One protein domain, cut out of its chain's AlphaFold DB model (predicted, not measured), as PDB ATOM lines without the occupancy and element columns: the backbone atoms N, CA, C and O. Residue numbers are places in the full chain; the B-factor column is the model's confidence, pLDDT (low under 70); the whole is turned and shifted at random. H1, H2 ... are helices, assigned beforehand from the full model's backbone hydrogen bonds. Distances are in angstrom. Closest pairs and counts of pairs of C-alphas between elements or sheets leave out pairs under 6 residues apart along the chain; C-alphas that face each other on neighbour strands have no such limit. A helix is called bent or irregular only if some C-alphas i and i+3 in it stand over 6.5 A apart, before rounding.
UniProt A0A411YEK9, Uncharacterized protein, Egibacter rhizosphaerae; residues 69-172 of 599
ATOM      1  N   ALA A  69     217.220 122.682 146.442       89.69
ATOM      2  CA  ALA A  69     216.344 123.620 145.739       89.69
ATOM      3  C   ALA A  69     215.344 124.275 146.708       89.69
ATOM      4  O   ALA A  69     215.144 125.489 146.669       89.69
ATOM      5  N   PHE A  70     214.781 123.476 147.615       92.12
ATOM      6  CA  PHE A  70     213.850 123.940 148.631       92.12
ATOM      7  C   PHE A  70     214.534 124.845 149.667       92.12
ATOM      8  O   PHE A  70     214.027 125.924 149.955       92.12
ATOM      9  N   ASP A  71     215.718 124.457 150.160       91.56
ATOM     10  CA  ASP A  71     216.558 125.252 151.070       91.56
ATOM     11  C   ASP A  71     216.856 126.637 150.482       91.56
ATOM     12  O   ASP A  71     216.623 127.654 151.136       91.56
ATOM     13  N   ARG A  72     217.270 126.694 149.211       92.00
ATOM     14  CA  ARG A  72     217.543 127.959 148.517       92.00
ATOM     15  C   ARG A  72     216.305 128.849 148.441       92.00
ATOM     16  O   ARG A  72     216.383 130.027 148.796       92.00
ATOM     17  N   SER A  73     215.178 128.304 147.982       94.62
ATOM     18  CA  SER A  73     213.926 129.058 147.863       94.62
ATOM     19  C   SER A  73     213.424 129.534 149.228       94.62
ATOM     20  O   SER A  73     212.984 130.678 149.348       94.62
ATOM     21  N   MET A  74     213.572 128.713 150.274       93.88
ATOM     22  CA  MET A  74     213.298 129.089 151.662       93.88
ATOM     23  C   MET A  74     214.182 130.255 152.110       93.88
ATOM     24  O   MET A  74     213.652 131.293 152.497       93.88
ATOM     25  N   ARG A  75     215.513 130.155 151.993       92.75
ATOM     26  CA  ARG A  75     216.441 131.243 152.368       92.75
ATOM     27  C   ARG A  75     216.111 132.547 151.648       92.75
ATOM     28  O   ARG A  75     216.112 133.614 152.266       92.75
ATOM     29  N   GLN A  76     215.801 132.472 150.355       94.94
ATOM     30  CA  GLN A  76     215.432 133.640 149.565       94.94
ATOM     31  C   GLN A  76     214.100 134.244 150.035       94.94
ATOM     32  O   GLN A  76     214.020 135.457 150.227       94.94
ATOM     33  N   ALA A  77     213.075 133.419 150.269       95.81
ATOM     34  CA  ALA A  77     211.787 133.875 150.784       95.81
ATOM     35  C   ALA A  77     211.928 134.526 152.167       95.81
ATOM     36  O   ALA A  77     211.372 135.602 152.396       95.81
ATOM     37  N   ILE A  78     212.719 133.932 153.070       91.94
ATOM     38  CA  ILE A  78     212.916 134.516 154.395       91.94
ATOM     39  C   ILE A  78     213.717 135.823 154.303       91.94
ATOM     40  O   ILE A  78     213.325 136.806 154.921       91.94
ATOM     41  N   THR A  79     214.753 135.895 153.460       91.56
ATOM     42  CA  THR A  79     215.501 137.146 153.213       91.56
ATOM     43  C   THR A  79     214.569 138.275 152.761       91.56
ATOM     44  O   THR A  79     214.642 139.393 153.269       91.56
ATOM     45  N   LEU A  80     213.641 137.986 151.842       94.94
ATOM     46  CA  LEU A  80     212.655 138.962 151.375       94.94
ATOM     47  C   LEU A  80     211.686 139.392 152.489       94.94
ATOM     48  O   LEU A  80     211.322 140.569 152.543       94.94
ATOM     49  N   LEU A  81     211.279 138.488 153.385       93.62
ATOM     50  CA  LEU A  81     210.454 138.830 154.553       93.62
ATOM     51  C   LEU A  81     211.227 139.649 155.600       93.62
ATOM     52  O   LEU A  81     210.675 140.600 156.146       93.62
ATOM     53  N   THR A  82     212.503 139.353 155.839       89.88
ATOM     54  CA  THR A  82     213.378 140.175 156.691       89.88
ATOM     55  C   THR A  82     213.539 141.581 156.111       89.88
ATOM     56  O   THR A  82     213.410 142.573 156.827       89.88
ATOM     57  N   ASP A  83     213.721 141.709 154.793       91.44
ATOM     58  CA  ASP A  83     213.726 143.013 154.121       91.44
ATOM     59  C   ASP A  83     212.391 143.760 154.285       91.44
ATOM     60  O   ASP A  83     212.387 144.988 154.385       91.44
ATOM     61  N   ALA A  84     211.259 143.050 154.362       93.06
ATOM     62  CA  ALA A  84     209.964 143.662 154.654       93.06
ATOM     63  C   ALA A  84     209.907 144.235 156.082       93.06
ATOM     64  O   ALA A  84     209.414 145.345 156.267       93.06
ATOM     65  N   HIS A  85     210.476 143.550 157.078       89.06
ATOM     66  CA  HIS A  85     210.555 144.058 158.457       89.06
ATOM     67  C   HIS A  85     211.411 145.315 158.608       89.06
ATOM     68  O   HIS A  85     211.160 146.137 159.488       89.06
ATOM     69  N   ARG A  86     212.379 145.519 157.710       91.88
ATOM     70  CA  ARG A  86     213.151 146.769 157.645       91.88
ATOM     71  C   ARG A  86     212.321 147.954 157.146       91.88
ATOM     72  O   ARG A  86     212.718 149.095 157.369       91.88
ATOM     73  N   VAL A  87     211.197 147.707 156.465       93.12
ATOM     74  CA  VAL A  87     210.262 148.758 156.031       93.12
ATOM     75  C   VAL A  87     209.399 149.212 157.208       93.12
ATOM     76  O   VAL A  87     209.325 150.410 157.466       93.12
ATOM     77  N   ALA A  88     208.770 148.279 157.926       92.06
ATOM     78  CA  ALA A  88     207.968 148.557 159.117       92.06
ATOM     79  C   ALA A  88     207.871 147.332 160.045       92.06
ATOM     80  O   ALA A  88     207.940 146.190 159.592       92.06
ATOM     81  N   GLU A  89     207.652 147.584 161.342       86.12
ATOM     82  CA  GLU A  89     207.464 146.529 162.352       86.12
ATOM     83  C   GLU A  89     206.187 145.714 162.084       86.12
ATOM     84  O   GLU A  89     206.212 144.480 162.096       86.12
ATOM     85  N   GLU A  90     205.075 146.395 161.788       88.25
ATOM     86  CA  GLU A  90     203.801 145.760 161.454       88.25
ATOM     87  C   GLU A  90     203.696 145.472 159.953       88.25
ATOM     88  O   GLU A  90     203.653 146.378 159.120       88.25
ATOM     89  N   LEU A  91     203.614 144.187 159.602       90.19
ATOM     90  CA  LEU A  91     203.416 143.757 158.221       90.19
ATOM     91  C   LEU A  91     201.952 143.948 157.788       90.19
ATOM     92  O   LEU A  91     201.054 143.579 158.543       90.19
ATOM     93  N   PRO A  92     201.670 144.416 156.563       93.19
ATOM     94  CA  PRO A  92     200.324 144.432 156.006       93.19
ATOM     95  C   PRO A  92     199.852 143.002 155.706       93.19
ATOM     96  O   PRO A  92     200.664 142.086 155.548       93.19
ATOM     97  N   TYR A  93     198.533 142.814 155.589       91.69
ATOM     98  CA  TYR A  93     197.904 141.501 155.377       91.69
ATOM     99  C   TYR A  93     198.586 140.618 154.308       91.69
ATOM    100  O   TYR A  93     198.884 139.468 154.632       91.69
ATOM    101  N   PRO A  94     198.937 141.124 153.102       94.69
ATOM    102  CA  PRO A  94     199.708 140.380 152.095       94.69
ATOM    103  C   PRO A  94     200.947 139.659 152.639       94.69
ATOM    104  O   PRO A  94     201.149 138.460 152.441       94.69
ATOM    105  N   LEU A  95     201.771 140.407 153.373       95.56
ATOM    106  CA  LEU A  95     203.038 139.940 153.915       95.56
ATOM    107  C   LEU A  95     202.817 139.063 155.151       95.56
ATOM    108  O   LEU A  95     203.563 138.110 155.364       95.56
ATOM    109  N   GLN A  96     201.755 139.310 155.928       89.69
ATOM    110  CA  GLN A  96     201.342 138.401 157.000       89.69
ATOM    111  C   GLN A  96     200.881 137.041 156.464       89.69
ATOM    112  O   GLN A  96     201.220 136.021 157.063       89.69
ATOM    113  N   ALA A  97     200.124 137.014 155.362       90.75
ATOM    114  CA  ALA A  97     199.680 135.783 154.714       90.75
ATOM    115  C   ALA A  97     200.886 134.990 154.199       90.75
ATOM    116  O   ALA A  97     201.077 133.851 154.613       90.75
ATOM    117  N   ALA A  98     201.765 135.637 153.425       96.00
ATOM    118  CA  ALA A  98     203.033 135.075 152.954       96.00
ATOM    119  C   ALA A  98     203.858 134.441 154.089       96.00
ATOM    120  O   ALA A  98     204.270 133.284 154.021       96.00
ATOM    121  N   ARG A  99     204.030 135.182 155.182       93.00
ATOM    122  CA  ARG A  99     204.727 134.731 156.387       93.00
ATOM    123  C   ARG A  99     204.067 133.525 157.057       93.00
ATOM    124  O   ARG A  99     204.760 132.588 157.438       93.00
ATOM    125  N   ARG A 100     202.739 133.533 157.224       90.44
ATOM    126  CA  ARG A 100     201.994 132.399 157.808       90.44
ATOM    127  C   ARG A 100     202.134 131.149 156.939       90.44
ATOM    128  O   ARG A 100     202.351 130.068 157.485       90.44
ATOM    129  N   THR A 101     202.068 131.303 155.615       95.50
ATOM    130  CA  THR A 101     202.320 130.216 154.662       95.50
ATOM    131  C   THR A 101     203.724 129.660 154.857       95.50
ATOM    132  O   THR A 101     203.864 128.470 155.114       95.50
ATOM    133  N   LEU A 102     204.751 130.513 154.849       95.31
ATOM    134  CA  LEU A 102     206.141 130.089 155.010       95.31
ATOM    135  C   LEU A 102     206.386 129.346 156.331       95.31
ATOM    136  O   LEU A 102     206.976 128.269 156.326       95.31
ATOM    137  N   ASN A 103     205.869 129.863 157.449       89.62
ATOM    138  CA  ASN A 103     205.976 129.201 158.754       89.62
ATOM    139  C   ASN A 103     205.308 127.822 158.759       89.62
ATOM    140  O   ASN A 103     205.846 126.882 159.343       89.62
ATOM    141  N   THR A 104     204.155 127.698 158.096       93.06
ATOM    142  CA  THR A 104     203.450 126.418 157.957       93.06
ATOM    143  C   THR A 104     204.282 125.436 157.138       93.06
ATOM    144  O   THR A 104     204.455 124.301 157.563       93.06
ATOM    145  N   LEU A 105     204.863 125.882 156.019       95.06
ATOM    146  CA  LEU A 105     205.718 125.063 155.153       95.06
ATOM    147  C   LEU A 105     206.978 124.565 155.877       95.06
ATOM    148  O   LEU A 105     207.316 123.393 155.765       95.06
ATOM    149  N   VAL A 106     207.654 125.423 156.655       93.88
ATOM    150  CA  VAL A 106     208.853 125.029 157.426       93.88
ATOM    151  C   VAL A 106     208.533 123.936 158.449       93.88
ATOM    152  O   VAL A 106     209.367 123.065 158.684       93.88
ATOM    153  N   GLN A 107     207.350 123.986 159.065       93.06
ATOM    154  CA  GLN A 107     206.944 123.076 160.141       93.06
ATOM    155  C   GLN A 107     206.129 121.870 159.655       93.06
ATOM    156  O   GLN A 107     205.714 121.044 160.473       93.06
ATOM    157  N   LEU A 108     205.872 121.766 158.348       95.44
ATOM    158  CA  LEU A 108     205.034 120.723 157.778       95.44
ATOM    159  C   LEU A 108     205.753 119.371 157.854       95.44
ATOM    160  O   LEU A 108     206.697 119.102 157.114       95.44
ATOM    161  N   ALA A 109     205.277 118.512 158.748       96.00
ATOM    162  CA  ALA A 109     205.846 117.193 159.015       96.00
ATOM    163  C   ALA A 109     205.051 116.043 158.378       96.00
ATOM    164  O   ALA A 109     205.252 114.900 158.757       96.00
ATOM    165  N   SER A 110     204.125 116.354 157.472       97.19
ATOM    166  CA  SER A 110     203.137 115.456 156.861       97.19
ATOM    167  C   SER A 110     203.007 115.784 155.367       97.19
ATOM    168  O   SER A 110     203.510 116.812 154.908       97.19
ATOM    169  N   THR A 111     202.285 114.988 154.591       96.50
ATOM    170  CA  THR A 111     201.837 115.386 153.257       96.50
ATOM    171  C   THR A 111     200.950 116.635 153.346       96.50
ATOM    172  O   THR A 111     200.258 116.882 154.346       96.50
ATOM    173  N   ALA A 112     200.972 117.465 152.297       95.88
ATOM    174  CA  ALA A 112     200.105 118.641 152.219       95.88
ATOM    175  C   ALA A 112     198.620 118.246 152.218       95.88
ATOM    176  O   ALA A 112     197.788 118.955 152.784       95.88
ATOM    177  N   GLU A 113     198.283 117.101 151.619       94.62
ATOM    178  CA  GLU A 113     196.917 116.585 151.587       94.62
ATOM    179  C   GLU A 113     196.418 116.214 152.987       94.62
ATOM    180  O   GLU A 113     195.384 116.734 153.416       94.62
ATOM    181  N   ALA A 114     197.159 115.388 153.735       94.81
ATOM    182  CA  ALA A 114     196.777 115.020 155.096       94.81
ATOM    183  C   ALA A 114     196.708 116.238 156.022       94.81
ATOM    184  O   ALA A 114     195.780 116.345 156.834       94.81
ATOM    185  N   PHE A 115     197.622 117.202 155.853       96.31
ATOM    186  CA  PHE A 115     197.564 118.465 156.586       96.31
ATOM    187  C   PHE A 115     196.309 119.262 156.254       96.31
ATOM    188  O   PHE A 115     195.612 119.682 157.170       96.31
ATOM    189  N   ASN A 116     195.979 119.444 154.974       92.94
ATOM    190  CA  ASN A 116     194.770 120.157 154.559       92.94
ATOM    191  C   ASN A 116     193.507 119.483 155.110       92.94
ATOM    192  O   ASN A 116     192.659 120.168 155.683       92.94
ATOM    193  N   ARG A 117     193.399 118.149 155.016       88.75
ATOM    194  CA  ARG A 117     192.267 117.392 155.583       88.75
ATOM    195  C   ARG A 117     192.154 117.594 157.094       88.75
ATOM    196  O   ARG A 117     191.065 117.862 157.595       88.75
ATOM    197  N   SER A 118     193.267 117.499 157.818       88.19
ATOM    198  CA  SER A 118     193.285 117.646 159.278       88.19
ATOM    199  C   SER A 118     193.038 119.085 159.729       88.19
ATOM    200  O   SER A 118     192.269 119.320 160.657       88.19
ATOM    201  N   ALA A 119     193.634 120.064 159.050       85.94
ATOM    202  CA  ALA A 119     193.458 121.482 159.337       85.94
ATOM    203  C   ALA A 119     192.038 121.959 159.011       85.94
ATOM    204  O   ALA A 119     191.497 122.765 159.756       85.94
ATOM    205  N   ALA A 120     191.379 121.403 157.992       81.19
ATOM    206  CA  ALA A 120     189.967 121.676 157.727       81.19
ATOM    207  C   ALA A 120     189.050 121.265 158.900       81.19
ATOM    208  O   ALA A 120     187.990 121.859 159.114       81.19
ATOM    209  N   LEU A 121     189.464 120.264 159.688       76.88
ATOM    210  CA  LEU A 121     188.762 119.811 160.890       76.88
ATOM    211  C   LEU A 121     189.136 120.624 162.146       76.88
ATOM    212  O   LEU A 121     188.388 120.616 163.125       76.88
ATOM    213  N   ASP A 122     190.253 121.346 162.143       76.31
ATOM    214  CA  ASP A 122     190.705 122.154 163.276       76.31
ATOM    215  C   ASP A 122     190.387 123.637 163.049       76.31
ATOM    216  O   ASP A 122     191.033 124.325 162.270       76.31
ATOM    217  N   HIS A 123     189.413 124.166 163.793       70.44
ATOM    218  CA  HIS A 123     189.002 125.574 163.725       70.44
ATOM    219  C   HIS A 123     190.122 126.599 163.976       70.44
ATOM    220  O   HIS A 123     189.944 127.769 163.643       70.44
ATOM    221  N   ARG A 124     191.238 126.195 164.595       71.31
ATOM    222  CA  ARG A 124     192.386 127.073 164.869       71.31
ATOM    223  C   ARG A 124     193.430 127.024 163.762       71.31
ATOM    224  O   ARG A 124     194.273 127.915 163.682       71.31
ATOM    225  N   ALA A 125     193.404 125.981 162.939       78.81
ATOM    226  CA  ALA A 125     194.337 125.807 161.845       78.81
ATOM    227  C   ALA A 125     193.754 126.388 160.556       78.81
ATOM    228  O   ALA A 125     192.550 126.360 160.309       78.81
ATOM    229  N   ARG A 126     194.633 126.907 159.700       84.25
ATOM    230  CA  ARG A 126     194.296 127.201 158.309       84.25
ATOM    231  C   ARG A 126     194.924 126.138 157.434       84.25
ATOM    232  O   ARG A 126     196.064 125.741 157.674       84.25
ATOM    233  N   THR A 127     194.192 125.701 156.421       91.25
ATOM    234  CA  THR A 127     194.734 124.771 155.435       91.25
ATOM    235  C   THR A 127     195.816 125.459 154.612       91.25
ATOM    236  O   THR A 127     195.811 126.681 154.420       91.25
ATOM    237  N   LEU A 128     196.766 124.673 154.116       94.81
ATOM    238  CA  LEU A 128     197.800 125.163 153.221       94.81
ATOM    239  C   LEU A 128     197.193 125.711 151.923       94.81
ATOM    240  O   LEU A 128     197.674 126.711 151.397       94.81
ATOM    241  N   ASN A 129     196.089 125.121 151.462       92.88
ATOM    242  CA  ASN A 129     195.322 125.600 150.314       92.88
ATOM    243  C   ASN A 129     194.721 126.995 150.542       92.88
ATOM    244  O   ASN A 129     194.879 127.877 149.696       92.88
ATOM    245  N   SER A 130     194.097 127.227 151.699       86.94
ATOM    246  CA  SER A 130     193.603 128.552 152.098       86.94
ATOM    247  C   SER A 130     194.736 129.588 152.157       86.94
ATOM    248  O   SER A 130     194.620 130.701 151.643       86.94
ATOM    249  N   LEU A 131     195.872 129.215 152.757       92.06
ATOM    250  CA  LEU A 131     197.055 130.077 152.864       92.06
ATOM    251  C   LEU A 131     197.669 130.400 151.491       92.06
ATOM    252  O   LEU A 131     198.034 131.548 151.221       92.06
ATOM    253  N   ARG A 132     197.736 129.410 150.596       96.06
ATOM    254  CA  ARG A 132     198.147 129.580 149.198       96.06
ATOM    255  C   ARG A 132     197.211 130.532 148.461       96.06
ATOM    256  O   ARG A 132     197.692 131.444 147.791       96.06
ATOM    257  N   ALA A 133     195.898 130.341 148.589       91.31
ATOM    258  CA  ALA A 133     194.894 131.173 147.934       91.31
ATOM    259  C   ALA A 133     195.012 132.642 148.359       91.31
ATOM    260  O   ALA A 133     194.930 133.535 147.518       91.31
ATOM    261  N   ASP A 134     195.270 132.911 149.637       90.38
ATOM    262  CA  ASP A 134     195.489 134.277 150.115       90.38
ATOM    263  C   ASP A 134     196.713 134.936 149.485       90.38
ATOM    264  O   ASP A 134     196.624 136.065 149.003       90.38
ATOM    265  N   VAL A 135     197.840 134.225 149.423       96.12
ATOM    266  CA  VAL A 135     199.056 134.723 148.761       96.12
ATOM    267  C   VAL A 135     198.821 134.918 147.259       96.12
ATOM    268  O   VAL A 135     199.237 135.925 146.686       96.12
ATOM    269  N   ALA A 136     198.102 133.996 146.616       96.06
ATOM    270  CA  ALA A 136     197.814 134.046 145.188       96.06
ATOM    271  C   ALA A 136     196.874 135.201 144.806       96.06
ATOM    272  O   ALA A 136     197.136 135.873 143.807       96.06
ATOM    273  N   ARG A 137     195.809 135.445 145.586       91.94
ATOM    274  CA  ARG A 137     194.808 136.503 145.335       91.94
ATOM    275  C   ARG A 137     195.365 137.908 145.536       91.94
ATOM    276  O   ARG A 137     194.882 138.852 144.913       91.94
ATOM    277  N   THR A 138     196.366 138.033 146.396       92.69
ATOM    278  CA  THR A 138     196.931 139.316 146.786       92.69
ATOM    279  C   THR A 138     197.763 139.946 145.670       92.69
ATOM    280  O   THR A 138     198.688 139.334 145.130       92.69
ATOM    281  N   ARG A 139     197.458 141.202 145.347       93.81
ATOM    282  CA  ARG A 139     198.092 141.989 144.287       93.81
ATOM    283  C   ARG A 139     199.068 143.003 144.871       93.81
ATOM    284  O   ARG A 139     198.893 143.494 145.982       93.81
ATOM    285  N   SER A 140     200.041 143.425 144.065       93.94
ATOM    286  CA  SER A 140     200.931 144.545 144.407       93.94
ATOM    287  C   SER A 140     200.176 145.835 144.786       93.94
ATOM    288  O   SER A 140     200.664 146.614 145.599       93.94
ATOM    289  N   SER A 141     198.971 146.058 144.246       92.44
ATOM    290  CA  SER A 141     198.112 147.202 144.596       92.44
ATOM    291  C   SER A 141     197.592 147.183 146.034       92.44
ATOM    292  O   SER A 141     197.230 148.235 146.553       92.44
ATOM    293  N   ASP A 142     197.567 146.015 146.674       91.81
ATOM    294  CA  ASP A 142     197.062 145.848 148.042       91.81
ATOM    295  C   ASP A 142     198.100 146.319 149.080       91.81
ATOM    296  O   ASP A 142     197.790 146.531 150.253       91.81
ATOM    297  N   LEU A 143     199.345 146.534 148.639       93.81
ATOM    298  CA  LEU A 143     200.451 147.086 149.415       93.81
ATOM    299  C   LEU A 143     200.540 148.611 149.225       93.81
ATOM    300  O   LEU A 143     201.363 149.133 148.469       93.81
ATOM    301  N   GLY A 144     199.670 149.335 149.931       92.19
ATOM    302  CA  GLY A 144     199.601 150.799 149.896       92.19
ATOM    303  C   GLY A 144     200.625 151.533 150.779       92.19
ATOM    304  O   GLY A 144     201.329 150.954 151.608       92.19
ATOM    305  N   GLY A 145     200.682 152.860 150.627       94.25
ATOM    306  CA  GLY A 145     201.466 153.751 151.490       94.25
ATOM    307  C   GLY A 145     202.973 153.496 151.420       94.25
ATOM    308  O   GLY A 145     203.556 153.427 150.336       94.25
ATOM    309  N   MET A 146     203.613 153.343 152.582       95.94
ATOM    310  CA  MET A 146     205.059 153.090 152.682       95.94
ATOM    311  C   MET A 146     205.510 151.769 152.033       95.94
ATOM    312  O   MET A 146     206.694 151.598 151.749       95.94
ATOM    313  N   TRP A 147     204.575 150.860 151.737       96.25
ATOM    314  CA  TRP A 147     204.856 149.565 151.121       96.25
ATOM    315  C   TRP A 147     204.972 149.607 149.597       96.25
ATOM    316  O   TRP A 147     205.425 148.629 149.006       96.25
ATOM    317  N   HIS A 148     204.650 150.732 148.949       95.06
ATOM    318  CA  HIS A 148     204.617 150.828 147.485       95.06
ATOM    319  C   HIS A 148     205.954 150.446 146.821       95.06
ATOM    320  O   HIS A 148     205.982 149.735 145.818       95.06
ATOM    321  N   ARG A 149     207.085 150.856 147.412       94.44
ATOM    322  CA  ARG A 149     208.418 150.509 146.891       94.44
ATOM    323  C   ARG A 149     208.709 149.013 147.006       94.44
ATOM    324  O   ARG A 149     209.278 148.434 146.083       94.44
ATOM    325  N   TYR A 150     208.328 148.396 148.124       96.00
ATOM    326  CA  TYR A 150     208.480 146.955 148.321       96.00
ATOM    327  C   TYR A 150     207.579 146.185 147.348       96.00
ATOM    328  O   TYR A 150     208.044 145.257 146.688       96.00
ATOM    329  N   ALA A 151     206.327 146.624 147.188       94.00
ATOM    330  CA  ALA A 151     205.375 146.061 146.237       94.00
ATOM    331  C   ALA A 151     205.942 146.038 144.811       94.00
ATOM    332  O   ALA A 151     205.980 144.993 144.173       94.00
ATOM    333  N   ALA A 152     206.489 147.170 144.358       93.12
ATOM    334  CA  ALA A 152     207.024 147.322 143.009       93.12
ATOM    335  C   ALA A 152     208.310 146.521 142.728       93.12
ATOM    336  O   ALA A 152     208.667 146.351 141.565       93.12
ATOM    337  N   THR A 153     209.045 146.075 143.755       94.06
ATOM    338  CA  THR A 153     210.400 145.514 143.566       94.06
ATOM    339  C   THR A 153     210.618 144.122 144.147       94.06
ATOM    340  O   THR A 153     211.478 143.397 143.656       94.06
ATOM    341  N   ARG A 154     209.892 143.745 145.203       96.50
ATOM    342  CA  ARG A 154     210.156 142.531 145.993       96.50
ATOM    343  C   ARG A 154     208.938 141.625 146.136       96.50
ATOM    344  O   ARG A 154     209.117 140.411 146.177       96.50
ATOM    345  N   TRP A 155     207.724 142.185 146.187       96.62
ATOM    346  CA  TRP A 155     206.509 141.409 146.466       96.62
ATOM    347  C   TRP A 155     206.260 140.289 145.456       96.62
ATOM    348  O   TRP A 155     206.089 139.151 145.876       96.62
ATOM    349  N   GLU A 156     206.295 140.566 144.149       96.69
ATOM    350  CA  GLU A 156     206.034 139.523 143.141       96.69
ATOM    351  C   GLU A 156     207.058 138.380 143.210       96.69
ATOM    352  O   GLU A 156     206.696 137.218 143.045       96.69
ATOM    353  N   GLY A 157     208.319 138.690 143.537       96.62
ATOM    354  CA  GLY A 157     209.356 137.679 143.754       96.62
ATOM    355  C   GLY A 157     209.086 136.815 144.986       96.62
ATOM    356  O   GLY A 157     209.155 135.593 144.903       96.62
ATOM    357  N   LEU A 158     208.724 137.432 146.117       97.44
ATOM    358  CA  LEU A 158     208.340 136.705 147.333       97.44
ATOM    359  C   LEU A 158     207.095 135.838 147.101       97.44
ATOM    360  O   LEU A 158     207.060 134.679 147.506       97.44
ATOM    361  N   ARG A 159     206.082 136.399 146.435       97.75
ATOM    362  CA  ARG A 159     204.833 135.719 146.093       97.75
ATOM    363  C   ARG A 159     205.097 134.488 145.230       97.75
ATOM    364  O   ARG A 159     204.616 133.417 145.583       97.75
ATOM    365  N   ALA A 160     205.876 134.623 144.155       97.50
ATOM    366  CA  ALA A 160     206.249 133.499 143.296       97.50
ATOM    367  C   ALA A 160     206.982 132.404 144.085       97.50
ATOM    368  O   ALA A 160     206.546 131.260 144.075       97.50
ATOM    369  N   LEU A 161     208.004 132.772 144.870       97.56
ATOM    370  CA  LEU A 161     208.756 131.819 145.693       97.56
ATOM    371  C   LEU A 161     207.867 131.043 146.665       97.56
ATOM    372  O   LEU A 161     208.032 129.839 146.815       97.56
ATOM    373  N   ILE A 162     206.929 131.711 147.339       97.75
ATOM    374  CA  ILE A 162     206.031 131.037 148.283       97.75
ATOM    375  C   ILE A 162     205.101 130.067 147.559       97.75
ATOM    376  O   ILE A 162     204.900 128.961 148.051       97.75
ATOM    377  N   LEU A 163     204.542 130.457 146.413       97.44
ATOM    378  CA  LEU A 163     203.678 129.571 145.633       97.44
ATOM    379  C   LEU A 163     204.458 128.351 145.122       97.44
ATOM    380  O   LEU A 163     203.987 127.231 145.303       97.44
ATOM    381  N   ASP A 164     205.680 128.555 144.624       97.25
ATOM    382  CA  ASP A 164     206.571 127.476 144.183       97.25
ATOM    383  C   ASP A 164     206.949 126.533 145.339       97.25
ATOM    384  O   ASP A 164     206.993 125.316 145.167       97.25
ATOM    385  N   LEU A 165     207.190 127.068 146.543       96.81
ATOM    386  CA  LEU A 165     207.457 126.265 147.742       96.81
ATOM    387  C   LEU A 165     206.234 125.428 148.158       96.81
ATOM    388  O   LEU A 165     206.401 124.273 148.552       96.81
ATOM    389  N   VAL A 166     205.019 125.987 148.073       97.12
ATOM    390  CA  VAL A 166     203.775 125.239 148.329       97.12
ATOM    391  C   VAL A 166     203.621 124.103 147.320       97.12
ATOM    392  O   VAL A 166     203.327 122.976 147.717       97.12
ATOM    393  N   ASP A 167     203.829 124.382 146.031       96.06
ATOM    394  CA  ASP A 167     203.742 123.379 144.965       96.06
ATOM    395  C   ASP A 167     204.779 122.269 145.148       96.06
ATOM    396  O   ASP A 167     204.433 121.087 145.099       96.06
ATOM    397  N   GLY A 168     206.025 122.640 145.454       95.25
ATOM    398  CA  GLY A 168     207.106 121.699 145.734       95.25
ATOM    399  C   GLY A 168     206.775 120.743 146.880       95.25
ATOM    400  O   GLY A 168     206.874 119.534 146.697       95.25
ATOM    401  N   LEU A 169     206.310 121.259 148.026       93.69
ATOM    402  CA  LEU A 169     205.939 120.422 149.180       93.69
ATOM    403  C   LEU A 169     204.662 119.610 148.982       93.69
ATOM    404  O   LEU A 169     204.476 118.593 149.647       93.69
ATOM    405  N   THR A 170     203.767 120.066 148.106       92.81
ATOM    406  CA  THR A 170     202.571 119.295 147.750       92.81
ATOM    407  C   THR A 170     202.948 118.077 146.912       92.81
ATOM    408  O   THR A 170     202.337 117.025 147.073       92.81
ATOM    409  N   ALA A 171     203.958 118.207 146.048       90.75
ATOM    410  CA  ALA A 171     204.470 117.103 145.248       90.75
ATOM    411  C   ALA A 171     205.337 116.134 146.067       90.75
ATOM    412  O   ALA A 171     205.178 114.922 145.937       90.75
ATOM    413  N   ASP A 172     206.246 116.659 146.893       92.81
ATOM    414  CA  ASP A 172     207.148 115.860 147.722       92.81
ATOM    415  C   ASP A 172     207.552 116.632 148.987       92.81
ATOM    416  O   ASP A 172     208.149 117.711 148.906       92.81
TER     417      ASP A 172
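Overview. This is residues 69 to 172 of the 599 residues of an uncharacterized protein of Egibacter rhizosphaerae (UniProt A0A411YEK9). Four helices, H1, H2, H4 and the long arm H5b, stand as an up-and-down bundle, each running against the one before it, with H2 and H5b between H1 and H4. H3 lies across one end, and the short arm H5a turns aside at the other. The printed part has 104 residues with five named helices, H1 to H5 in order, and no named strand: all helix, compact, radius of gyration of the C-alphas 13.6 A, spans 39 by 31 by 21 A.

Arrangement. Begin with H5, residues 145 to 171: by its hydrogen bonds it was assigned as one helix, but it is bent, C-alphas 153 and 156 being 7.4 A apart. Its arms, H5a to residue 153 and H5b from residue 156, stand at a steep tilt of 65 degrees; H5a is irregular, C-alphas 146 and 149 being 7.2 A apart. H5b touches H1, residues 69 to 85, closest at C-alphas 158 and 77, 5.6 A. H5b touches H2, residues 93 to 107, closest at C-alphas 162 and 102, 6.8 A. With residues 159 to 166 alone it touches H4, residues 128 to 137, closest at C-alphas 159 and 135, 6.4 A. H1 and H4 are apart. H3, residues 112 to 121, is about perpendicular to H4 at 83 degrees; they touch, closest at C-alphas 116 and 128, 6.0 A. Every O i to N i+4 pair is within hydrogen-bond range in H1, H2, H4 and H5b, against 5 of 6 in H3 and 3 of 5 in H5a.

Along the chain. Find C-alpha 69 at (216.344, 123.620, 145.739); H1 runs 24.8 A from there. H2 measures 21.1 A, H3 14.3 A, H4 14.1 A, H5a 14.5 A, and H5b 22.6 A to C-alpha 171 at (204.470, 117.103, 145.248).

Size, cuts and confidence. The two farthest C-alphas, of Ala 114 and Gly 145, are 39.2 A apart. The printed part has no cut, no link is long, and no printed residue is under 70 in pLDDT.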